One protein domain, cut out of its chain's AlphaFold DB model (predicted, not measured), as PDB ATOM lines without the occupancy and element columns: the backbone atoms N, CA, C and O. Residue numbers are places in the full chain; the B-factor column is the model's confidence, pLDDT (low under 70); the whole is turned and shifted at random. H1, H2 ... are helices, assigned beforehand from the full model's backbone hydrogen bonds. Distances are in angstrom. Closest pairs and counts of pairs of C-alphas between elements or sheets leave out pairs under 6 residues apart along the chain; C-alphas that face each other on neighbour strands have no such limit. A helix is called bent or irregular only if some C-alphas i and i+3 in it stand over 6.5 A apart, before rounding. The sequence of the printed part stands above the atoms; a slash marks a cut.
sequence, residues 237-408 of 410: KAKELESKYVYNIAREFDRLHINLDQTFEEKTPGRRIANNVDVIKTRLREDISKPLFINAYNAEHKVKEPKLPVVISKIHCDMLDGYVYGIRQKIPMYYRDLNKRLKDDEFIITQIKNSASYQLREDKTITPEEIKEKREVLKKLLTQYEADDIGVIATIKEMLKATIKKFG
ATOM      1  N   LYS A 237       2.126  -9.374  14.558       92.88
ATOM      2  CA  LYS A 237       3.164  -9.337  13.518       92.88
ATOM      3  C   LYS A 237       3.994  -8.051  13.569       92.88
ATOM      4  O   LYS A 237       5.213  -8.107  13.411       92.88
ATOM      5  N   ALA A 238       3.368  -6.900  13.820       93.69
ATOM      6  CA  ALA A 238       4.078  -5.638  14.031       93.69
ATOM      7  C   ALA A 238       5.030  -5.723  15.233       93.69
ATOM      8  O   ALA A 238       6.184  -5.312  15.122       93.69
ATOM      9  N   LYS A 239       4.594  -6.341  16.339       92.56
ATOM     10  CA  LYS A 239       5.436  -6.588  17.520       92.56
ATOM     11  C   LYS A 239       6.620  -7.512  17.219       92.56
ATOM     12  O   LYS A 239       7.728  -7.231  17.667       92.56
ATOM     13  N   GLU A 240       6.420  -8.595  16.463       91.25
ATOM     14  CA  GLU A 240       7.519  -9.481  16.039       91.25
ATOM     15  C   GLU A 240       8.554  -8.722  15.185       91.25
ATOM     16  O   GLU A 240       9.763  -8.839  15.409       91.25
ATOM     17  N   LEU A 241       8.086  -7.901  14.236       93.50
ATOM     18  CA  LEU A 241       8.946  -7.080  13.381       93.50
ATOM     19  C   LEU A 241       9.701  -6.010  14.177       93.50
ATOM     20  O   LEU A 241      10.920  -5.908  14.030       93.50
ATOM     21  N   GLU A 242       9.017  -5.254  15.041       94.75
ATOM     22  CA  GLU A 242       9.660  -4.282  15.932       94.75
ATOM     23  C   GLU A 242      10.715  -4.973  16.797       94.75
ATOM     24  O   GLU A 242      11.846  -4.492  16.891       94.75
ATOM     25  N   SER A 243      10.369  -6.111  17.412       91.12
ATOM     26  CA  SER A 243      11.287  -6.818  18.300       91.12
ATOM     27  C   SER A 243      12.591  -7.152  17.581       91.12
ATOM     28  O   SER A 243      13.670  -6.918  18.123       91.12
ATOM     29  N   LYS A 244      12.494  -7.666  16.350       92.25
ATOM     30  CA  LYS A 244      13.645  -8.100  15.557       92.25
ATOM     31  C   LYS A 244      14.492  -6.938  15.036       92.25
ATOM     32  O   LYS A 244      15.713  -7.005  15.136       92.25
ATOM     33  N   TYR A 245      13.859  -5.919  14.459       94.81
ATOM     34  CA  TYR A 245      14.549  -4.900  13.660       94.81
ATOM     35  C   TYR A 245      14.752  -3.562  14.379       94.81
ATOM     36  O   TYR A 245      15.527  -2.735  13.919       94.81
ATOM     37  N   VAL A 246      14.082  -3.330  15.508       94.31
ATOM     38  CA  VAL A 246      14.208  -2.076  16.266       94.31
ATOM     39  C   VAL A 246      14.667  -2.355  17.686       94.31
ATOM     40  O   VAL A 246      15.722  -1.889  18.116       94.31
ATOM     41  N   TYR A 247      13.896  -3.143  18.427       90.44
ATOM     42  CA  TYR A 247      14.104  -3.290  19.861       90.44
ATOM     43  C   TYR A 247      15.389  -4.047  20.203       90.44
ATOM     44  O   TYR A 247      16.093  -3.655  21.132       90.44
ATOM     45  N   ASN A 248      15.744  -5.084  19.437       90.62
ATOM     46  CA  ASN A 248      17.016  -5.781  19.630       90.62
ATOM     47  C   ASN A 248      18.220  -4.849  19.408       90.62
ATOM     48  O   ASN A 248      19.180  -4.929  20.164       90.62
ATOM     49  N   ILE A 249      18.152  -3.922  18.444       94.25
ATOM     50  CA  ILE A 249      19.209  -2.918  18.230       94.25
ATOM     51  C   ILE A 249      19.298  -1.978  19.433       94.25
ATOM     52  O   ILE A 249      20.378  -1.735  19.964       94.25
ATOM     53  N   ALA A 250      18.151  -1.473  19.897       91.25
ATOM     54  CA  ALA A 250      18.097  -0.607  21.068       91.25
ATOM     55  C   ALA A 250      18.667  -1.281  22.328       91.25
ATOM     56  O   ALA A 250      19.343  -0.607  23.102       91.25
ATOM     57  N   ARG A 251      18.420  -2.587  22.509       86.31
ATOM     58  CA  ARG A 251      18.964  -3.398  23.610       86.31
ATOM     59  C   ARG A 251      20.458  -3.642  23.498       86.31
ATOM     60  O   ARG A 251      21.137  -3.665  24.513       86.31
ATOM     61  N   GLU A 252      20.969  -3.829  22.289       91.12
ATOM     62  CA  GLU A 252      22.391  -4.095  22.084       91.12
ATOM     63  C   GLU A 252      23.245  -2.900  22.543       91.12
ATOM     64  O   GLU A 252      24.302  -3.091  23.135       91.12
ATOM     65  N   PHE A 253      22.740  -1.665  22.410       92.38
ATOM     66  CA  PHE A 253      23.382  -0.483  23.001       92.38
ATOM     67  C   PHE A 253      23.483  -0.528  24.531       92.38
ATOM     68  O   PHE A 253      24.396   0.075  25.088       92.38
ATOM     69  N   ASP A 254      22.579  -1.230  25.220       86.44
ATOM     70  CA  ASP A 254      22.598  -1.336  26.683       86.44
ATOM     71  C   ASP A 254      23.730  -2.266  27.175       86.44
ATOM     72  O   ASP A 254      23.998  -2.329  28.373       86.44
ATOM     73  N   ARG A 255      24.408  -2.980  26.259       86.94
ATOM     74  CA  ARG A 255      25.600  -3.795  26.546       86.94
ATOM     75  C   ARG A 255      26.903  -2.997  26.538       86.94
ATOM     76  O   ARG A 255      27.938  -3.562  26.876       86.94
ATOM     77  N   LEU A 256      26.868  -1.725  26.140       89.00
ATOM     78  CA  LEU A 256      28.049  -0.868  26.186       89.00
ATOM     79  C   LEU A 256      28.489  -0.640  27.637       89.00
ATOM     80  O   LEU A 256      27.673  -0.363  28.516       89.00
ATOM     81  N   HIS A 257      29.798  -0.679  27.871       91.00
ATOM     82  CA  HIS A 257      30.397  -0.311  29.155       91.00
ATOM     83  C   HIS A 257      30.348   1.204  29.390       91.00
ATOM     84  O   HIS A 257      30.384   1.675  30.530       91.00
ATOM     85  N   ILE A 258      30.230   1.987  28.314       89.31
ATOM     86  CA  ILE A 258      29.979   3.426  28.380       89.31
ATOM     87  C   ILE A 258      28.603   3.669  29.004       89.31
ATOM     88  O   ILE A 258      27.573   3.355  28.414       89.31
ATOM     89  N   ASN A 259      28.580   4.307  30.175       85.31
ATOM     90  CA  ASN A 259      27.331   4.700  30.817       85.31
ATOM     91  C   ASN A 259      26.629   5.792  29.992       85.31
ATOM     92  O   ASN A 259      27.022   6.957  30.044       85.31
ATOM     93  N   LEU A 260      25.605   5.414  29.228       86.38
ATOM     94  CA  LEU A 260      24.847   6.328  28.370       86.38
ATOM     95  C   LEU A 260      23.878   7.228  29.152       86.38
ATOM     96  O   LEU A 260      23.498   8.279  28.643       86.38
ATOM     97  N   ASP A 261      23.520   6.850  30.382       81.00
ATOM     98  CA  ASP A 261      22.608   7.614  31.246       81.00
ATOM     99  C   ASP A 261      23.316   8.777  31.964       81.00
ATOM    100  O   ASP A 261      22.679   9.597  32.628       81.00
ATOM    101  N   GLN A 262      24.649   8.855  31.874       83.25
ATOM    102  CA  GLN A 262      25.402   9.917  32.527       83.25
ATOM    103  C   GLN A 262      25.325  11.234  31.751       83.25
ATOM    104  O   GLN A 262      25.254  11.278  30.521       83.25
ATOM    105  N   THR A 263      25.420  12.340  32.485       86.50
ATOM    106  CA  THR A 263      25.609  13.652  31.868       86.50
ATOM    107  C   THR A 263      27.069  13.805  31.462       86.50
ATOM    108  O   THR A 263      27.961  13.801  32.306       86.50
ATOM    109  N   PHE A 264      27.306  13.940  30.161       87.12
ATOM    110  CA  PHE A 264      28.623  14.224  29.609       87.12
ATOM    111  C   PHE A 264      28.790  15.719  29.360       87.12
ATOM    112  O   PHE A 264      27.856  16.377  28.896       87.12
ATOM    113  N   GLU A 265      30.000  16.231  29.583       88.12
ATOM    114  CA  GLU A 265      30.363  17.584  29.169       88.12
ATOM    115  C   GLU A 265      30.225  17.754  27.652       88.12
ATOM    116  O   GLU A 265      30.421  16.816  26.860       88.12
ATOM    117  N   GLU A 266      29.886  18.972  27.236       83.38
ATOM    118  CA  GLU A 266      29.767  19.314  25.827       83.38
ATOM    119  C   GLU A 266      31.088  19.074  25.083       83.38
ATOM    120  O   GLU A 266      32.178  19.204  25.629       83.38
ATOM    121  N   LYS A 267      30.991  18.704  23.801       88.62
ATOM    122  CA  LYS A 267      32.134  18.412  22.911       88.62
ATOM    123  C   LYS A 267      32.996  17.193  23.296       88.62
ATOM    124  O   LYS A 267      33.944  16.897  22.571       88.62
ATOM    125  N   THR A 268      32.643  16.421  24.325       92.19
ATOM    126  CA  THR A 268      33.353  15.169  24.656       92.19
ATOM    127  C   THR A 268      32.995  14.002  23.718       92.19
ATOM    128  O   THR A 268      31.887  13.961  23.160       92.19
ATOM    129  N   PRO A 269      33.887  12.999  23.553       94.50
ATOM    130  CA  PRO A 269      33.564  11.768  22.830       94.50
ATOM    131  C   PRO A 269      32.344  11.042  23.408       94.50
ATOM    132  O   PRO A 269      31.476  10.622  22.648       94.50
ATOM    133  N   GLY A 270      32.229  10.972  24.740       93.75
ATOM    134  CA  GLY A 270      31.097  10.341  25.423       93.75
ATOM    135  C   GLY A 270      29.757  11.010  25.101       93.75
ATOM    136  O   GLY A 270      28.800  10.324  24.747       93.75
ATOM    137  N   ARG A 271      29.709  12.353  25.078       93.94
ATOM    138  CA  ARG A 271      28.510  13.102  24.657       93.94
ATOM    139  C   ARG A 271      28.112  12.786  23.220       93.94
ATOM    140  O   ARG A 271      26.931  12.619  22.934       93.94
ATOM    141  N   ARG A 272      29.088  12.702  22.306       95.31
ATOM    142  CA  ARG A 272      28.832  12.351  20.899       95.31
ATOM    143  C   ARG A 272      28.292  10.931  20.757       95.31
ATOM    144  O   ARG A 272      27.359  10.736  19.988       95.31
ATOM    145  N   ILE A 273      28.834   9.974  21.510       96.62
ATOM    146  CA  ILE A 273      28.338   8.593  21.531       96.62
ATOM    147  C   ILE A 273      26.888   8.567  22.020       96.62
ATOM    148  O   ILE A 273      26.022   8.108  21.283       96.62
ATOM    149  N   ALA A 274      26.605   9.132  23.197       95.31
ATOM    150  CA  ALA A 274      25.260   9.145  23.773       95.31
ATOM    151  C   ALA A 274      24.226   9.804  22.847       95.31
ATOM    152  O   ALA A 274      23.167   9.229  22.601       95.31
ATOM    153  N   ASN A 275      24.560  10.960  22.262       95.19
ATOM    154  CA  ASN A 275      23.673  11.644  21.321       95.19
ATOM    155  C   ASN A 275      23.409  10.799  20.068       95.19
ATOM    156  O   ASN A 275      22.265  10.682  19.642       95.19
ATOM    157  N   ASN A 276      24.441  10.192  19.477       97.06
ATOM    158  CA  ASN A 276      24.261   9.357  18.290       97.06
ATOM    159  C   ASN A 276      23.396   8.123  18.596       97.06
ATOM    160  O   ASN A 276      22.542   7.769  17.786       97.06
ATOM    161  N   VAL A 277      23.580   7.489  19.763       96.94
ATOM    162  CA  VAL A 277      22.738   6.365  20.205       96.94
ATOM    163  C   VAL A 277      21.278   6.795  20.334       96.94
ATOM    164  O   VAL A 277      20.393   6.103  19.830       96.94
ATOM    165  N   ASP A 278      21.018   7.938  20.971       94.75
ATOM    166  CA  ASP A 278      19.660   8.457  21.145       94.75
ATOM    167  C   ASP A 278      18.986   8.778  19.804       94.75
ATOM    168  O   ASP A 278      17.831   8.406  19.573       94.75
ATOM    169  N   VAL A 279      19.727   9.380  18.868       95.44
ATOM    170  CA  VAL A 279      19.213   9.661  17.524       95.44
ATOM    171  C   VAL A 279      18.887   8.367  16.777       95.44
ATOM    172  O   VAL A 279      17.808   8.276  16.191       95.44
ATOM    173  N   ILE A 280      19.748   7.344  16.837       96.50
ATOM    174  CA  ILE A 280      19.472   6.030  16.229       96.50
ATOM    175  C   ILE A 280      18.212   5.406  16.842       96.50
ATOM    176  O   ILE A 280      17.294   5.038  16.106       96.50
ATOM    177  N   LYS A 281      18.130   5.320  18.180       95.31
ATOM    178  CA  LYS A 281      16.962   4.763  18.892       95.31
ATOM    179  C   LYS A 281      15.679   5.516  18.514       95.31
ATOM    180  O   LYS A 281      14.644   4.894  18.273       95.31
ATOM    181  N   THR A 282      15.756   6.840  18.405       94.25
ATOM    182  CA  THR A 282      14.632   7.689  18.000       94.25
ATOM    183  C   THR A 282      14.222   7.437  16.553       94.25
ATOM    184  O   THR A 282      13.045   7.197  16.313       94.25
ATOM    185  N   ARG A 283      15.153   7.424  15.593       93.50
ATOM    186  CA  ARG A 283      14.832   7.197  14.173       93.50
ATOM    187  C   ARG A 283      14.207   5.829  13.934       93.50
ATOM    188  O   ARG A 283      13.162   5.749  13.304       93.50
ATOM    189  N   LEU A 284      14.766   4.770  14.520       94.81
ATOM    190  CA  LEU A 284      14.176   3.432  14.421       94.81
ATOM    191  C   LEU A 284      12.740   3.395  14.969       94.81
ATOM    192  O   LEU A 284      11.864   2.761  14.388       94.81
ATOM    193  N   ARG A 285      12.467   4.104  16.069       94.38
ATOM    194  CA  ARG A 285      11.117   4.183  16.634       94.38
ATOM    195  C   ARG A 285      10.156   4.982  15.752       94.38
ATOM    196  O   ARG A 285       9.041   4.524  15.517       94.38
ATOM    197  N   GLU A 286      10.551   6.183  15.339       93.50
ATOM    198  CA  GLU A 286       9.690   7.105  14.587       93.50
ATOM    199  C   GLU A 286       9.424   6.607  13.167       93.50
ATOM    200  O   GLU A 286       8.286   6.657  12.710       93.50
ATOM    201  N   ASP A 287      10.449   6.079  12.501       92.81
ATOM    202  CA  ASP A 287      10.377   5.720  11.086       92.81
ATOM    203  C   ASP A 287       9.926   4.263  10.880       92.81
ATOM    204  O   ASP A 287       9.450   3.918   9.801       92.81
ATOM    205  N   ILE A 288      10.046   3.398  11.902       94.25
ATOM    206  CA  ILE A 288       9.663   1.978  11.811       94.25
ATOM    207  C   ILE A 288       8.570   1.618  12.814       94.25
ATOM    208  O   ILE A 288       7.460   1.274  12.406       94.25
ATOM    209  N   SER A 289       8.856   1.671  14.122       95.06
ATOM    210  CA  SER A 289       7.932   1.136  15.132       95.06
ATOM    211  C   SER A 289       6.562   1.812  15.105       95.06
ATOM    212  O   SER A 289       5.541   1.128  15.081       95.06
ATOM    213  N   LYS A 290       6.527   3.150  15.090       94.56
ATOM    214  CA  LYS A 290       5.270   3.907  15.074       94.56
ATOM    215  C   LYS A 290       4.422   3.578  13.838       94.56
ATOM    216  O   LYS A 290       3.282   3.146  14.021       94.56
ATOM    217  N   PRO A 291       4.944   3.683  12.600       94.06
ATOM    218  CA  PRO A 291       4.217   3.247  11.413       94.06
ATOM    219  C   PRO A 291       3.753   1.790  11.475       94.06
ATOM    220  O   PRO A 291       2.624   1.509  11.082       94.06
ATOM    221  N   LEU A 292       4.576   0.863  11.991       94.50
ATOM    222  CA  LEU A 292       4.198  -0.549  12.115       94.50
ATOM    223  C   LEU A 292       2.923  -0.725  12.948       94.50
ATOM    224  O   LEU A 292       1.989  -1.384  12.487       94.50
ATOM    225  N   PHE A 293       2.860  -0.133  14.142       94.25
ATOM    226  CA  PHE A 293       1.701  -0.294  15.022       94.25
ATOM    227  C   PHE A 293       0.482   0.505  14.569       94.25
ATOM    228  O   PHE A 293      -0.629  -0.010  14.670       94.25
ATOM    229  N   ILE A 294       0.667   1.707  14.013       92.62
ATOM    230  CA  ILE A 294      -0.439   2.493  13.443       92.62
ATOM    231  C   ILE A 294      -1.080   1.737  12.273       92.62
ATOM    232  O   ILE A 294      -2.299   1.582  12.223       92.62
ATOM    233  N   ASN A 295      -0.268   1.225  11.344       93.00
ATOM    234  CA  ASN A 295      -0.770   0.471  10.198       93.00
ATOM    235  C   ASN A 295      -1.423  -0.844  10.620       93.00
ATOM    236  O   ASN A 295      -2.469  -1.196  10.083       93.00
ATOM    237  N   ALA A 296      -0.833  -1.555  11.585       92.88
ATOM    238  CA  ALA A 296      -1.430  -2.767  12.122       92.88
ATOM    239  C   ALA A 296      -2.789  -2.480  12.764       92.88
ATOM    240  O   ALA A 296      -3.761  -3.138  12.419       92.88
ATOM    241  N   TYR A 297      -2.885  -1.459  13.621       92.44
ATOM    242  CA  TYR A 297      -4.148  -1.046  14.234       92.44
ATOM    243  C   TYR A 297      -5.223  -0.728  13.184       92.44
ATOM    244  O   TYR A 297      -6.347  -1.223  13.289       92.44
ATOM    245  N   ASN A 298      -4.865   0.045  12.152       91.19
ATOM    246  CA  ASN A 298      -5.772   0.391  11.056       91.19
ATOM    247  C   ASN A 298      -6.235  -0.842  10.270       91.19
ATOM    248  O   ASN A 298      -7.396  -0.884   9.873       91.19
ATOM    249  N   ALA A 299      -5.355  -1.829  10.067       90.12
ATOM    250  CA  ALA A 299      -5.694  -3.085   9.405       90.12
ATOM    251  C   ALA A 299      -6.690  -3.914  10.231       90.12
ATOM    252  O   ALA A 299      -7.686  -4.372   9.678       90.12
ATOM    253  N   GLU A 300      -6.472  -4.045  11.547       89.50
ATOM    254  CA  GLU A 300      -7.392  -4.783  12.429       89.50
ATOM    255  C   GLU A 300      -8.794  -4.163  12.445       89.50
ATOM    256  O   GLU A 300      -9.799  -4.862  12.337       89.50
ATOM    257  N   HIS A 301      -8.863  -2.834  12.561       86.12
ATOM    258  CA  HIS A 301     -10.125  -2.111  12.735       86.12
ATOM    259  C   HIS A 301     -10.736  -1.624  11.417       86.12
ATOM    260  O   HIS A 301     -11.780  -0.976  11.436       86.12
ATOM    261  N   LYS A 302     -10.085  -1.887  10.277       85.19
ATOM    262  CA  LYS A 302     -10.497  -1.419   8.943       85.19
ATOM    263  C   LYS A 302     -10.766   0.098   8.884       85.19
ATOM    264  O   LYS A 302     -11.635   0.552   8.151       85.19
ATOM    265  N   VAL A 303     -10.021   0.887   9.667       80.19
ATOM    266  CA  VAL A 303     -10.247   2.341   9.837       80.19
ATOM    267  C   VAL A 303      -9.727   3.137   8.643       80.19
ATOM    268  O   VAL A 303     -10.333   4.121   8.227       80.19
ATOM    269  N   LYS A 304      -8.577   2.728   8.104       78.00
ATOM    270  CA  LYS A 304      -7.913   3.320   6.937       78.00
ATOM    271  C   LYS A 304      -7.165   2.227   6.197       78.00
ATOM    272  O   LYS A 304      -6.739   1.253   6.821       78.00
ATOM    273  N   GLU A 305      -6.935   2.427   4.903       73.31
ATOM    274  CA  GLU A 305      -6.023   1.558   4.167       73.31
ATOM    275  C   GLU A 305      -4.631   1.605   4.822       73.31
ATOM    276  O   GLU A 305      -4.046   2.688   4.973       73.31
ATOM    277  N   PRO A 306      -4.106   0.459   5.285       73.12
ATOM    278  CA  PRO A 306      -2.810   0.416   5.936       73.12
ATOM    279  C   PRO A 306      -1.717   0.747   4.915       73.12
ATOM    280  O   PRO A 306      -1.642   0.138   3.850       73.12
ATOM    281  N   LYS A 307      -0.817   1.675   5.255       70.88
ATOM    282  CA  LYS A 307       0.331   2.019   4.403       70.88
ATOM    283  C   LYS A 307       1.468   1.028   4.626       70.88
ATOM    284  O   LYS A 307       2.472   1.348   5.259       70.88
ATOM    285  N   LEU A 308       1.261  -0.204   4.167       64.50
ATOM    286  CA  LEU A 308       2.271  -1.256   4.160       64.50
ATOM    287  C   LEU A 308       2.846  -1.415   2.741       64.50
ATOM    288  O   LEU A 308       2.075  -1.437   1.785       64.50
ATOM    289  N   PRO A 309       4.171  -1.580   2.584       76.25
ATOM    290  CA  PRO A 309       5.167  -1.723   3.644       76.25
ATOM    291  C   PRO A 309       5.530  -0.390   4.318       76.25
ATOM    292  O   PRO A 309       5.390   0.679   3.738       76.25
ATOM    293  N   VAL A 310       6.028  -0.474   5.552       85.31
ATOM    294  CA  VAL A 310       6.724   0.651   6.190       85.31
ATOM    295  C   VAL A 310       8.036   0.885   5.441       85.31
ATOM    296  O   VAL A 310       8.761  -0.082   5.195       85.31
ATOM    297  N   VAL A 311       8.319   2.137   5.080       87.12
ATOM    298  CA  VAL A 311       9.507   2.520   4.308       87.12
ATOM    299  C   VAL A 311      10.247   3.667   4.999       87.12
ATOM    300  O   VAL A 311       9.631   4.642   5.422       87.12
ATOM    301  N   ILE A 312      11.569   3.545   5.096       89.44
ATOM    302  CA  ILE A 312      12.505   4.555   5.591       89.44
ATOM    303  C   ILE A 312      13.146   5.224   4.378       89.44
ATOM    304  O   ILE A 312      13.638   4.533   3.485       89.44
ATOM    305  N   SER A 313      13.170   6.557   4.358       89.31
ATOM    306  CA  SER A 313      13.794   7.313   3.267       89.31
ATOM    307  C   SER A 313      15.291   7.022   3.152       89.31
ATOM    308  O   SER A 313      15.973   6.796   4.159       89.31
ATOM    309  N   LYS A 314      15.834   7.128   1.934       90.75
ATOM    310  CA  LYS A 314      17.277   6.966   1.690       90.75
ATOM    311  C   LYS A 314      18.144   7.862   2.586       90.75
ATOM    312  O   LYS A 314      19.118   7.393   3.166       90.75
ATOM    313  N   ILE A 315      17.735   9.120   2.783       91.62
ATOM    314  CA  ILE A 315      18.435  10.085   3.649       91.62
ATOM    315  C   ILE A 315      18.530   9.563   5.089       91.62
ATOM    316  O   ILE A 315      19.569   9.690   5.735       91.62
ATOM    317  N   HIS A 316      17.455   8.972   5.612       92.12
ATOM    318  CA  HIS A 316      17.457   8.413   6.961       92.12
ATOM    319  C   HIS A 316      18.279   7.122   7.054       92.12
ATOM    320  O   HIS A 316      18.935   6.905   8.074       92.12
ATOM    321  N   CYS A 317      18.313   6.299   6.002       92.38
ATOM    322  CA  CYS A 317      19.208   5.142   5.939       92.38
ATOM    323  C   CYS A 317      20.684   5.566   6.007       92.38
ATOM    324  O   CYS A 317      21.409   5.088   6.882       92.38
ATOM    325  N   ASP A 318      21.098   6.521   5.168       92.56
ATOM    326  CA  ASP A 318      22.470   7.048   5.151       92.56
ATOM    327  C   ASP A 318      22.848   7.677   6.506       92.56
ATOM    328  O   ASP A 318      23.965   7.524   7.010       92.56
ATOM    329  N   MET A 319      21.885   8.345   7.146       93.31
ATOM    330  CA  MET A 319      22.041   8.942   8.470       93.31
ATOM    331  C   MET A 319      22.293   7.894   9.568       93.31
ATOM    332  O   MET A 319      23.168   8.096  10.413       93.31
ATOM    333  N   LEU A 320      21.552   6.778   9.574       94.69
ATOM    334  CA  LEU A 320      21.737   5.693  10.548       94.69
ATOM    335  C   LEU A 320      23.145   5.087  10.452       94.69
ATOM    336  O   LEU A 320      23.815   4.919  11.476       94.69
ATOM    337  N   ASP A 321      23.615   4.828   9.231       92.94
ATOM    338  CA  ASP A 321      24.969   4.326   8.985       92.94
ATOM    339  C   ASP A 321      26.037   5.338   9.422       92.94
ATOM    340  O   ASP A 321      27.008   4.977  10.101       92.94
ATOM    341  N   GLY A 322      25.829   6.621   9.107       95.44
ATOM    342  CA  GLY A 322      26.703   7.715   9.524       95.44
ATOM    343  C   GLY A 322      26.836   7.825  11.045       95.44
ATOM    344  O   GLY A 322      27.950   7.954  11.563       95.44
ATOM    345  N   TYR A 323      25.732   7.711  11.791       97.44
ATOM    346  CA  TYR A 323      25.772   7.785  13.253       97.44
ATOM    347  C   TYR A 323      26.490   6.600  13.894       97.44
ATOM    348  O   TYR A 323      27.280   6.817  14.818       97.44
ATOM    349  N   VAL A 324      26.283   5.375  13.401       96.56
ATOM    350  CA  VAL A 324      27.001   4.193  13.909       96.56
ATOM    351  C   VAL A 324      28.486   4.261  13.602       96.56
ATOM    352  O   VAL A 324      29.311   3.974  14.473       96.56
ATOM    353  N   TYR A 325      28.847   4.707  12.400       96.44
ATOM    354  CA  TYR A 325      30.241   4.964  12.068       96.44
ATOM    355  C   TYR A 325      30.854   6.023  12.997       96.44
ATOM    356  O   TYR A 325      31.942   5.816  13.539       96.44
ATOM    357  N   GLY A 326      30.117   7.105  13.265       96.38
ATOM    358  CA  GLY A 326      30.508   8.136  14.220       96.38
ATOM    359  C   GLY A 326      30.735   7.587  15.631       96.38
ATOM    360  O   GLY A 326      31.740   7.923  16.253       96.38
ATOM    361  N   ILE A 327      29.867   6.698  16.129       97.50
ATOM    362  CA  ILE A 327      30.056   6.050  17.440       97.50
ATOM    363  C   ILE A 327      31.351   5.232  17.444       97.50
ATOM    364  O   ILE A 327      32.193   5.427  18.323       97.50
ATOM    365  N   ARG A 328      31.554   4.377  16.432       97.12
ATOM    366  CA  ARG A 328      32.757   3.538  16.312       97.12
ATOM    367  C   ARG A 328      34.044   4.362  16.350       97.12
ATOM    368  O   ARG A 328      35.008   3.952  16.986       97.12
ATOM    369  N   GLN A 329      34.067   5.524  15.697       97.31
ATOM    370  CA  GLN A 329      35.227   6.420  15.719       97.31
ATOM    371  C   GLN A 329      35.462   7.084  17.084       97.31
ATOM    372  O   GLN A 329      36.601   7.408  17.422       97.31
ATOM    373  N   LYS A 330      34.404   7.333  17.865       97.50
ATOM    374  CA  LYS A 330      34.501   8.027  19.157       97.50
ATOM    375  C   LYS A 330      34.831   7.107  20.327       97.50
ATOM    376  O   LYS A 330      35.396   7.608  21.296       97.50
ATOM    377  N   ILE A 331      34.564   5.804  20.233       97.25
ATOM    378  CA  ILE A 331      34.892   4.836  21.293       97.25
ATOM    379  C   ILE A 331      36.389   4.872  21.668       97.25
ATOM    380  O   ILE A 331      36.681   5.155  22.831       97.25
ATOM    381  N   PRO A 332      37.353   4.741  20.731       97.19
ATOM    382  CA  PRO A 332      38.775   4.811  21.086       97.19
ATOM    383  C   PRO A 332      39.187   6.151  21.703       97.19
ATOM    384  O   PRO A 332      40.069   6.225  22.556       97.19
ATOM    385  N   MET A 333      38.544   7.248  21.285       96.88
ATOM    386  CA  MET A 333      38.803   8.572  21.861       96.88
ATOM    387  C   MET A 333      38.314   8.652  23.312       96.88
ATOM    388  O   MET A 333      39.029   9.174  24.163       96.88
ATOM    389  N   TYR A 334      37.130   8.103  23.596       95.62
ATOM    390  CA  TYR A 334      36.564   8.045  24.941       95.62
ATOM    391  C   TYR A 334      37.471   7.267  25.905       95.62
ATOM    392  O   TYR A 334      37.832   7.780  26.965       95.62
ATOM    393  N   TYR A 335      37.905   6.066  25.513       95.62
ATOM    394  CA  TYR A 335      38.780   5.235  26.343       95.62
ATOM    395  C   TYR A 335      40.184   5.822  26.499       95.62
ATOM    396  O   TYR A 335      40.760   5.762  27.587       95.62
ATOM    397  N   ARG A 336      40.712   6.498  25.471       95.00
ATOM    398  CA  ARG A 336      41.961   7.265  25.585       95.00
ATOM    399  C   ARG A 336      41.866   8.375  26.630       95.00
ATOM    400  O   ARG A 336      42.814   8.565  27.392       95.00
ATOM    401  N   ASP A 337      40.753   9.102  26.677       91.50
ATOM    402  CA  ASP A 337      40.553  10.165  27.665       91.50
ATOM    403  C   ASP A 337      40.384   9.600  29.083       91.50
ATOM    404  O   ASP A 337      40.972  10.137  30.021       91.50
ATOM    405  N   LEU A 338      39.699   8.461  29.249       90.12
ATOM    406  CA  LEU A 338      39.669   7.743  30.531       90.12
ATOM    407  C   LEU A 338      41.063   7.269  30.965       90.12
ATOM    408  O   LEU A 338      41.424   7.416  32.130       90.12
ATOM    409  N   ASN A 339      41.875   6.764  30.037       91.88
ATOM    410  CA  ASN A 339      43.227   6.299  30.338       91.88
ATOM    411  C   ASN A 339      44.143   7.450  30.801       91.88
ATOM    412  O   ASN A 339      44.960   7.272  31.702       91.88
ATOM    413  N   LYS A 340      43.972   8.668  30.265       92.19
ATOM    414  CA  LYS A 340      44.687   9.857  30.772       92.19
ATOM    415  C   LYS A 340      44.359  10.138  32.241       92.19
ATOM    416  O   LYS A 340      45.262  10.502  32.987       92.19
ATOM    417  N   ARG A 341      43.107   9.925  32.663       89.00
ATOM    418  CA  ARG A 341      42.673  10.119  34.059       89.00
ATOM    419  C   ARG A 341      43.274   9.101  35.020       89.00
ATOM    420  O   ARG A 341      43.384   9.394  36.199       89.00
ATOM    421  N   LEU A 342      43.716   7.937  34.542       91.88
ATOM    422  CA  LEU A 342      44.396   6.962  35.401       91.88
ATOM    423  C   LEU A 342      45.738   7.473  35.946       91.88
ATOM    424  O   LEU A 342      46.261   6.897  36.898       91.88
ATOM    425  N   LYS A 343      46.300   8.543  35.365       91.44
ATOM    426  CA  LYS A 343      47.511   9.206  35.873       91.44
ATOM    427  C   LYS A 343      47.261  10.051  37.126       91.44
ATOM    428  O   LYS A 343      48.222  10.384  37.802       91.44
ATOM    429  N   ASP A 344      46.009  10.391  37.414       92.62
ATOM    430  CA  ASP A 344      45.615  11.197  38.566       92.62
ATOM    431  C   ASP A 344      45.382  10.295  39.792       92.62
ATOM    432  O   ASP A 344      44.493   9.437  39.790       92.62
ATOM    433  N   ASP A 345      46.201  10.462  40.833       93.00
ATOM    434  CA  ASP A 345      46.093   9.693  42.077       93.00
ATOM    435  C   ASP A 345      44.764   9.951  42.800       93.00
ATOM    436  O   ASP A 345      44.175   9.003  43.322       93.00
ATOM    437  N   GLU A 346      44.227  11.177  42.784       93.19
ATOM    438  CA  GLU A 346      42.942  11.487  43.433       93.19
ATOM    439  C   GLU A 346      41.794  10.717  42.782       93.19
ATOM    440  O   GLU A 346      40.891  10.188  43.451       93.19
ATOM    441  N   PHE A 347      41.854  10.598  41.456       90.75
ATOM    442  CA  PHE A 347      40.915   9.798  40.700       90.75
ATOM    443  C   PHE A 347      40.980   8.320  41.107       90.75
ATOM    444  O   PHE A 347      39.937   7.723  41.392       90.75
ATOM    445  N   ILE A 348      42.181   7.735  41.185       94.06
ATOM    446  CA  ILE A 348      42.376   6.333  41.591       94.06
ATOM    447  C   ILE A 348      41.918   6.107  43.035       94.06
ATOM    448  O   ILE A 348      41.168   5.164  43.297       94.06
ATOM    449  N   ILE A 349      42.283   7.000  43.954       92.56
ATOM    450  CA  ILE A 349      41.841   6.983  45.352       92.56
ATOM    451  C   ILE A 349      40.313   6.969  45.429       92.56
ATOM    452  O   ILE A 349      39.732   6.188  46.182       92.56
ATOM    453  N   THR A 350      39.638   7.776  44.609       91.81
ATOM    454  CA  THR A 350      38.171   7.786  44.555       91.81
ATOM    455  C   THR A 350      37.606   6.440  44.085       91.81
ATOM    456  O   THR A 350      36.619   5.957  44.644       91.81
ATOM    457  N   GLN A 351      38.244   5.778  43.111       87.06
ATOM    458  CA  GLN A 351      37.850   4.427  42.685       87.06
ATOM    459  C   GLN A 351      38.011   3.389  43.796       87.06
ATOM    460  O   GLN A 351      37.168   2.501  43.928       87.06
ATOM    461  N   ILE A 352      39.088   3.486  44.577       89.56
ATOM    462  CA  ILE A 352      39.329   2.613  45.731       89.56
ATOM    463  C   ILE A 352      38.232   2.844  46.768       89.56
ATOM    464  O   ILE A 352      37.561   1.887  47.152       89.56
ATOM    465  N   LYS A 353      37.961   4.103  47.135       91.44
ATOM    466  CA  LYS A 353      36.930   4.473  48.120       91.44
ATOM    467  C   LYS A 353      35.526   3.979  47.762       91.44
ATOM    468  O   LYS A 353      34.741   3.630  48.641       91.44
ATOM    469  N   ASN A 354      35.223   3.916  46.468       86.06
ATOM    470  CA  ASN A 354      33.942   3.432  45.958       86.06
ATOM    471  C   ASN A 354      33.822   1.898  45.913       86.06
ATOM    472  O   ASN A 354      32.739   1.388  45.626       86.06
ATOM    473  N   SER A 355      34.898   1.152  46.169       81.44
ATOM    474  CA  SER A 355      34.869  -0.313  46.160       81.44
ATOM    475  C   SER A 355      34.251  -0.892  47.436       81.44
ATOM    476  O   SER A 355      34.414  -0.350  48.530       81.44
ATOM    477  N   ALA A 356      33.568  -2.032  47.308       80.69
ATOM    478  CA  ALA A 356      32.968  -2.723  48.450       80.69
ATOM    479  C   ALA A 356      34.022  -3.155  49.484       80.69
ATOM    480  O   ALA A 356      33.800  -3.007  50.682       80.69
ATOM    481  N   SER A 357      35.190  -3.624  49.030       82.94
ATOM    482  CA  SER A 357      36.301  -4.004  49.912       82.94
ATOM    483  C   SER A 357      36.783  -2.829  50.765       82.94
ATOM    484  O   SER A 357      36.970  -2.984  51.970       82.94
ATOM    485  N   TYR A 358      36.902  -1.632  50.181       86.94
ATOM    486  CA  TYR A 358      37.240  -0.428  50.940       86.94
ATOM    487  C   TYR A 358      36.128  -0.005  51.905       86.94
ATOM    488  O   TYR A 358      36.394   0.424  53.029       86.94
ATOM    489  N   GLN A 359      34.865  -0.101  51.490       87.06
ATOM    490  CA  GLN A 359      33.739   0.270  52.348       87.06
ATOM    491  C   GLN A 359      33.657  -0.621  53.594       87.06
ATOM    492  O   GLN A 359      33.376  -0.103  54.674       87.06
ATOM    493  N   LEU A 360      33.985  -1.910  53.459       86.00
ATOM    494  CA  LEU A 360      33.886  -2.915  54.521       86.00
ATOM    495  C   LEU A 360      35.095  -2.987  55.465       86.00
ATOM    496  O   LEU A 360      34.932  -3.445  56.590       86.00
ATOM    497  N   ARG A 361      36.296  -2.565  55.043       88.62
ATOM    498  CA  ARG A 361      37.490  -2.644  55.906       88.62
ATOM    499  C   ARG A 361      37.473  -1.616  57.039       88.62
ATOM    500  O   ARG A 361      36.976  -0.508  56.844       88.62
ATOM    501  N   GLU A 362      38.045  -1.950  58.192       89.12
ATOM    502  CA  GLU A 362      38.168  -1.020  59.325       89.12
ATOM    503  C   GLU A 362      39.226   0.058  59.057       89.12
ATOM    504  O   GLU A 362      38.944   1.249  59.192       89.12
ATOM    505  N   ASP A 363      40.409  -0.345  58.588       90.06
ATOM    506  CA  ASP A 363      41.483   0.582  58.235       90.06
ATOM    507  C   ASP A 363      41.162   1.343  56.940       90.06
ATOM    508  O   ASP A 363      41.033   0.766  55.862       90.06
ATOM    509  N   LYS A 364      41.033   2.668  57.025       92.75
ATOM    510  CA  LYS A 364      40.728   3.532  55.875       92.75
ATOM    511  C   LYS A 364      41.970   4.114  55.195       92.75
ATOM    512  O   LYS A 364      41.806   4.844  54.211       92.75
ATOM    513  N   THR A 365      43.170   3.770  55.663       93.81
ATOM    514  CA  THR A 365      44.458   4.166  55.070       93.81
ATOM    515  C   THR A 365      44.572   3.611  53.660       93.81
ATOM    516  O   THR A 365      44.268   2.446  53.452       93.81
ATOM    517  N   ILE A 366      44.964   4.434  52.684       93.88
ATOM    518  CA  ILE A 366      45.196   4.008  51.295       93.88
ATOM    519  C   ILE A 366      46.691   4.109  51.020       93.88
ATOM    520  O   ILE A 366      47.256   5.190  51.193       93.88
ATOM    521  N   THR A 367      47.324   3.014  50.602       93.88
ATOM    522  CA  THR A 367      48.778   2.987  50.367       93.88
ATOM    523  C   THR A 367      49.146   3.308  48.910       93.88
ATOM    524  O   THR A 367      48.322   3.133  48.002       93.88
ATOM    525  N   PRO A 368      50.388   3.759  48.639       95.50
ATOM    526  CA  PRO A 368      50.889   3.930  47.274       95.50
ATOM    527  C   PRO A 368      50.826   2.642  46.437       95.50
ATOM    528  O   PRO A 368      50.521   2.688  45.243       95.50
ATOM    529  N   GLU A 369      51.068   1.487  47.057       94.88
ATOM    530  CA  GLU A 369      50.968   0.171  46.425       94.88
ATOM    531  C   GLU A 369      49.529  -0.122  45.981       94.88
ATOM    532  O   GLU A 369      49.321  -0.492  44.826       94.88
ATOM    533  N   GLU A 370      48.529   0.139  46.833       92.38
ATOM    534  CA  GLU A 370      47.111  -0.031  46.481       92.38
ATOM    535  C   GLU A 370      46.701   0.861  45.300       92.38
ATOM    536  O   GLU A 370      45.966   0.431  44.405       92.38
ATOM    537  N   ILE A 371      47.197   2.104  45.262       94.50
ATOM    538  CA  ILE A 371      46.972   3.029  44.143       94.50
ATOM    539  C   ILE A 371      47.590   2.463  42.857       94.50
ATOM    540  O   ILE A 371      46.935   2.440  41.809       94.50
ATOM    541  N   LYS A 372      48.830   1.963  42.924       95.88
ATOM    542  CA  LYS A 372      49.532   1.363  41.780       95.88
ATOM    543  C   LYS A 372      48.816   0.114  41.263       95.88
ATOM    544  O   LYS A 372      48.582   0.008  40.059       95.88
ATOM    545  N   GLU A 373      48.427  -0.801  42.145       94.12
ATOM    546  CA  GLU A 373      47.694  -2.018  41.783       94.12
ATOM    547  C   GLU A 373      46.339  -1.690  41.159       94.12
ATOM    548  O   GLU A 373      46.007  -2.187  40.076       94.12
ATOM    549  N   LYS A 374      45.572  -0.789  41.785       91.81
ATOM    550  CA  LYS A 374      44.267  -0.383  41.262       91.81
ATOM    551  C   LYS A 374      44.391   0.243  39.878       91.81
ATOM    552  O   LYS A 374      43.573  -0.054  39.007       91.81
ATOM    553  N   ARG A 375      45.405   1.083  39.655       94.62
ATOM    554  CA  ARG A 375      45.692   1.686  38.349       94.62
ATOM    555  C   ARG A 375      45.937   0.627  37.277       94.62
ATOM    556  O   ARG A 375      45.337   0.717  36.208       94.62
ATOM    557  N   GLU A 376      46.769  -0.374  37.553       93.69
ATOM    558  CA  GLU A 376      47.058  -1.445  36.588       93.69
ATOM    559  C   GLU A 376      45.821  -2.300  36.282       93.69
ATOM    560  O   GLU A 376      45.558  -2.611  35.117       93.69
ATOM    561  N   VAL A 377      45.002  -2.612  37.294       91.94
ATOM    562  CA  VAL A 377      43.716  -3.304  37.100       91.94
ATOM    563  C   VAL A 377      42.787  -2.489  36.201       91.94
ATOM    564  O   VAL A 377      42.255  -3.008  35.219       91.94
ATOM    565  N   LEU A 378      42.612  -1.197  36.493       90.44
ATOM    566  CA  LEU A 378      41.750  -0.319  35.701       90.44
ATOM    567  C   LEU A 378      42.251  -0.175  34.262       90.44
ATOM    568  O   LEU A 378      41.449  -0.195  33.337       90.44
ATOM    569  N   LYS A 379      43.566  -0.088  34.050       93.38
ATOM    570  CA  LYS A 379      44.165   0.009  32.713       93.38
ATOM    571  C   LYS A 379      43.872  -1.229  31.856       93.38
ATOM    572  O   LYS A 379      43.498  -1.090  30.689       93.38
ATOM    573  N   LYS A 380      43.992  -2.429  32.437       92.69
ATOM    574  CA  LYS A 380      43.615  -3.688  31.770       92.69
ATOM    575  C   LYS A 380      42.118  -3.722  31.452       92.69
ATOM    576  O   LYS A 380      41.752  -4.017  30.317       92.69
ATOM    577  N   LEU A 381      41.268  -3.340  32.410       91.25
ATOM    578  CA  LEU A 381      39.814  -3.282  32.220       91.25
ATOM    579  C   LEU A 381      39.400  -2.309  31.112       91.25
ATOM    580  O   LEU A 381      38.592  -2.679  30.271       91.25
ATOM    581  N   LEU A 382      39.971  -1.100  31.056       92.38
ATOM    582  CA  LEU A 382      39.651  -0.137  29.996       92.38
ATOM    583  C   LEU A 382      39.998  -0.675  28.602       92.38
ATOM    584  O   LEU A 382      39.244  -0.442  27.665       92.38
ATOM    585  N   THR A 383      41.108  -1.408  28.474       92.19
ATOM    586  CA  THR A 383      41.505  -2.029  27.199       92.19
ATOM    587  C   THR A 383      40.498  -3.099  26.771       92.19
ATOM    588  O   THR A 383      40.108  -3.152  25.607       92.19
ATOM    589  N   GLN A 384      40.042  -3.922  27.721       93.62
ATOM    590  CA  GLN A 384      39.013  -4.931  27.474       93.62
ATOM    591  C   GLN A 384      37.671  -4.286  27.091       93.62
ATOM    592  O   GLN A 384      37.083  -4.653  26.080       93.62
ATOM    593  N   TYR A 385      37.222  -3.282  27.847       94.56
ATOM    594  CA  TYR A 385      35.955  -2.587  27.600       94.56
ATOM    595  C   TYR A 385      35.934  -1.857  26.258       94.56
ATOM    596  O   TYR A 385      34.909  -1.859  25.582       94.56
ATOM    597  N   GLU A 386      37.061  -1.277  25.835       96.31
ATOM    598  CA  GLU A 386      37.182  -0.695  24.500       96.31
ATOM    599  C   GLU A 386      36.955  -1.747  23.407       96.31
ATOM    600  O   GLU A 386      36.170  -1.515  22.484       96.31
ATOM    601  N   ALA A 387      37.610  -2.906  23.515       95.12
ATOM    602  CA  ALA A 387      37.460  -3.991  22.550       95.12
ATOM    603  C   ALA A 387      36.022  -4.537  22.521       95.12
ATOM    604  O   ALA A 387      35.450  -4.706  21.439       95.12
ATOM    605  N   ASP A 388      35.423  -4.748  23.694       93.94
ATOM    606  CA  ASP A 388      34.052  -5.237  23.832       93.94
ATOM    607  C   ASP A 388      33.041  -4.253  23.232       93.94
ATOM    608  O   ASP A 388      32.193  -4.648  22.430       93.94
ATOM    609  N   ASP A 389      33.163  -2.960  23.541       95.94
ATOM    610  CA  ASP A 389      32.266  -1.928  23.017       95.94
ATOM    611  C   ASP A 389      32.391  -1.787  21.494       95.94
ATOM    612  O   ASP A 389      31.384  -1.630  20.799       95.94
ATOM    613  N   ILE A 390      33.602  -1.895  20.933       97.50
ATOM    614  CA  ILE A 390      33.794  -1.940  19.475       97.50
ATOM    615  C   ILE A 390      33.077  -3.159  18.873       97.50
ATOM    616  O   ILE A 390      32.440  -3.028  17.821       97.50
ATOM    617  N   GLY A 391      33.147  -4.320  19.529       96.81
ATOM    618  CA  GLY A 391      32.437  -5.537  19.125       96.81
ATOM    619  C   GLY A 391      30.912  -5.384  19.161       96.81
ATOM    620  O   GLY A 391      30.223  -5.770  18.209       96.81
ATOM    621  N   VAL A 392      30.378  -4.744  20.205       95.81
ATOM    622  CA  VAL A 392      28.952  -4.393  20.318       95.81
ATOM    623  C   VAL A 392      28.531  -3.488  19.154       95.81
ATOM    624  O   VAL A 392      27.556  -3.779  18.462       95.81
ATOM    625  N   ILE A 393      29.296  -2.436  18.846       97.88
ATOM    626  CA  ILE A 393      28.974  -1.532  17.729       97.88
ATOM    627  C   ILE A 393      29.062  -2.225  16.364       97.88
ATOM    628  O   ILE A 393      28.254  -1.936  15.478       97.88
ATOM    629  N   ALA A 394      30.003  -3.153  16.174       97.44
ATOM    630  CA  ALA A 394      30.065  -3.958  14.956       97.44
ATOM    631  C   ALA A 394      28.802  -4.821  14.787       97.44
ATOM    632  O   ALA A 394      28.227  -4.857  13.700       97.44
ATOM    633  N   THR A 395      28.322  -5.433  15.871       97.06
ATOM    634  CA  THR A 395      27.070  -6.207  15.886       97.06
ATOM    635  C   THR A 395      25.870  -5.326  15.530       97.06
ATOM    636  O   THR A 395      25.094  -5.657  14.632       97.06
ATOM    637  N   ILE A 396      25.765  -4.149  16.152       97.31
ATOM    638  CA  ILE A 396      24.712  -3.161  15.868       97.31
ATOM    639  C   ILE A 396      24.718  -2.735  14.401       97.31
ATOM    640  O   ILE A 396      23.654  -2.625  13.791       97.31
ATOM    641  N   LYS A 397      25.902  -2.522  13.815       97.25
ATOM    642  CA  LYS A 397      26.034  -2.163  12.400       97.25
ATOM    643  C   LYS A 397      25.405  -3.217  11.488       97.25
ATOM    644  O   LYS A 397      24.664  -2.865  10.574       97.25
ATOM    645  N   GLU A 398      25.658  -4.499  11.735       97.56
ATOM    646  CA  GLU A 398      25.072  -5.574  10.924       97.56
ATOM    647  C   GLU A 398      23.551  -5.684  11.117       97.56
ATOM    648  O   GLU A 398      22.808  -5.876  10.151       97.56
ATOM    649  N   MET A 399      23.056  -5.468  12.339       97.12
ATOM    650  CA  MET A 399      21.613  -5.427  12.603       97.12
ATOM    651  C   MET A 399      20.926  -4.242  11.906       97.12
ATOM    652  O   MET A 399      19.826  -4.395  11.364       97.12
ATOM    653  N   LEU A 400      21.569  -3.071  11.873       96.00
ATOM    654  CA  LEU A 400      21.070  -1.909  11.135       96.00
ATOM    655  C   LEU A 400      21.065  -2.154   9.632       96.00
ATOM    656  O   LEU A 400      20.050  -1.881   9.002       96.00
ATOM    657  N   LYS A 401      22.117  -2.750   9.059       95.19
ATOM    658  CA  LYS A 401      22.116  -3.141   7.641       95.19
ATOM    659  C   LYS A 401      20.947  -4.065   7.305       95.19
ATOM    660  O   LYS A 401      20.273  -3.863   6.299       95.19
ATOM    661  N   ALA A 402      20.675  -5.064   8.148       95.94
ATOM    662  CA  ALA A 402      19.530  -5.955   7.959       95.94
ATOM    663  C   ALA A 402      18.188  -5.204   8.041       95.94
ATOM    664  O   ALA A 402      17.258  -5.507   7.293       95.94
ATOM    665  N   THR A 403      18.103  -4.205   8.918       95.19
ATOM    666  CA  THR A 403      16.929  -3.339   9.085       95.19
ATOM    667  C   THR A 403      16.725  -2.420   7.881       95.19
ATOM    668  O   THR A 403      15.628  -2.386   7.327       95.19
ATOM    669  N   ILE A 404      17.782  -1.762   7.404       93.81
ATOM    670  CA  ILE A 404      17.784  -0.929   6.195       93.81
ATOM    671  C   ILE A 404      17.438  -1.775   4.969       93.81
ATOM    672  O   ILE A 404      16.598  -1.388   4.174       93.81
ATOM    673  N   LYS A 405      17.970  -2.994   4.843       93.50
ATOM    674  CA  LYS A 405      17.580  -3.908   3.757       93.50
ATOM    675  C   LYS A 405      16.086  -4.261   3.786       93.50
ATOM    676  O   LYS A 405      15.499  -4.548   2.743       93.50
ATOM    677  N   LYS A 406      15.476  -4.309   4.974       93.88
ATOM    678  CA  LYS A 406      14.070  -4.689   5.152       93.88
ATOM    679  C   LYS A 406      13.104  -3.529   4.917       93.88
ATOM    680  O   LYS A 406      12.043  -3.765   4.341       93.88
ATOM    681  N   PHE A 407      13.443  -2.342   5.411       92.94
ATOM    682  CA  PHE A 407      12.549  -1.184   5.463       92.94
ATOM    683  C   PHE A 407      13.047   0.014   4.656       92.94
ATOM    684  O   PHE A 407      12.308   0.971   4.513       92.94
ATOM    685  N   GLY A 408      14.272   0.010   4.147       87.19
ATOM    686  CA  GLY A 408      14.791   1.095   3.322       87.19
ATOM    687  C   GLY A 408      14.056   1.191   1.990       87.19
ATOM    688  O   GLY A 408      13.647   0.181   1.410       87.19
TER     689      GLY A 408
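What this domain is: This is residues 237 to 408 of the 410 residues of an uncharacterized protein of Brachyspira sp. CAG:484 (UniProt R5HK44). This is a long rod of helices: H6 runs along most of it, the bent H3, its arms H3a and H3b at 32 degrees, lies beside H6 and runs back the opposite way, and H2a packs on H3a to fill out a loose bundle, with H1b along H6. At one end the short helix H4 is set across the beginning of H6, with H5 beyond it; at the other end H2b and H1a lie side by side. The printed part has 172 residues with six named helices, H1 to H6 in chain order, and no named strand, so its class is all helix. It is loose, with a radius of gyration of the C-alphas of 21.5 A, and spans 72 by 32 by 25 A.

How they stand to each other: Begin at H1, residues 237 to 255, assigned as one helix by its hydrogen bonds but bent: C-alphas 245 and 248 are 6.5 A apart, and its arms H1a, 237 to 245, and H1b, 248 to 255, stand at a steep tilt of 41 degrees. H2, residues 269 to 301, likewise assigned as one helix, is bent at C-alphas 287 and 290, 6.7 A apart, into H2a, 269 to 287, and H2b, 290 to 301. H1a touches H2b, with Ala 238 and Leu 292 the closest C-alphas at 5.4 A. H3, residues 314 to 341, also assigned as one helix, is bent at C-alphas 329 and 332, 6.6 A apart, into H3a, 314 to 329, and H3b, 332 to 341. H2a and H3a touch at a shallow tilt of 26 degrees, opposite ways; the closest C-alphas, of Ile 273 and Ile 327, are 5.1 A apart. H6, residues 368 to 407, is the hub and forms a bundle, helices side by side, with H2a, H3a and H3b. Its residues 390 to 404 touch H3a at 16 degrees, a shallow tilt, closest at C-alphas Cys 317 and Ile 404, 6.2 A; residues 389 to 400 touch H1b, closest at Ile 249 and Ile 396, 6.0 A. H4, residues 345 to 353, touches H6 about perpendicular, at 82 degrees, closest at C-alphas Ile 348 and Ile 371, 6.2 A. H5, residues 356 to 360, touches no helix. O i to N i+4 pairs are within hydrogen-bond range throughout, except in H1b, 2 of 4.

Where its parts are: Find C-alpha 237 at (3.164, -9.337, 13.518), where H1a begins. H2a measures 26.7 A and H3a 22.8 A from first to last C-alpha. From C-alpha 368 at (50.889, 3.930, 47.274), H6 runs 57.0 A to C-alpha 407 at (12.549, -1.184, 5.463).

The domain as a whole: The C-alphas farthest apart, of Lys 302 and Pro 368, are 72.6 A apart. The printed part has no cut; the links H1 to H2 and H2 to H3 are long. Residue 308 alone has pLDDT under 70.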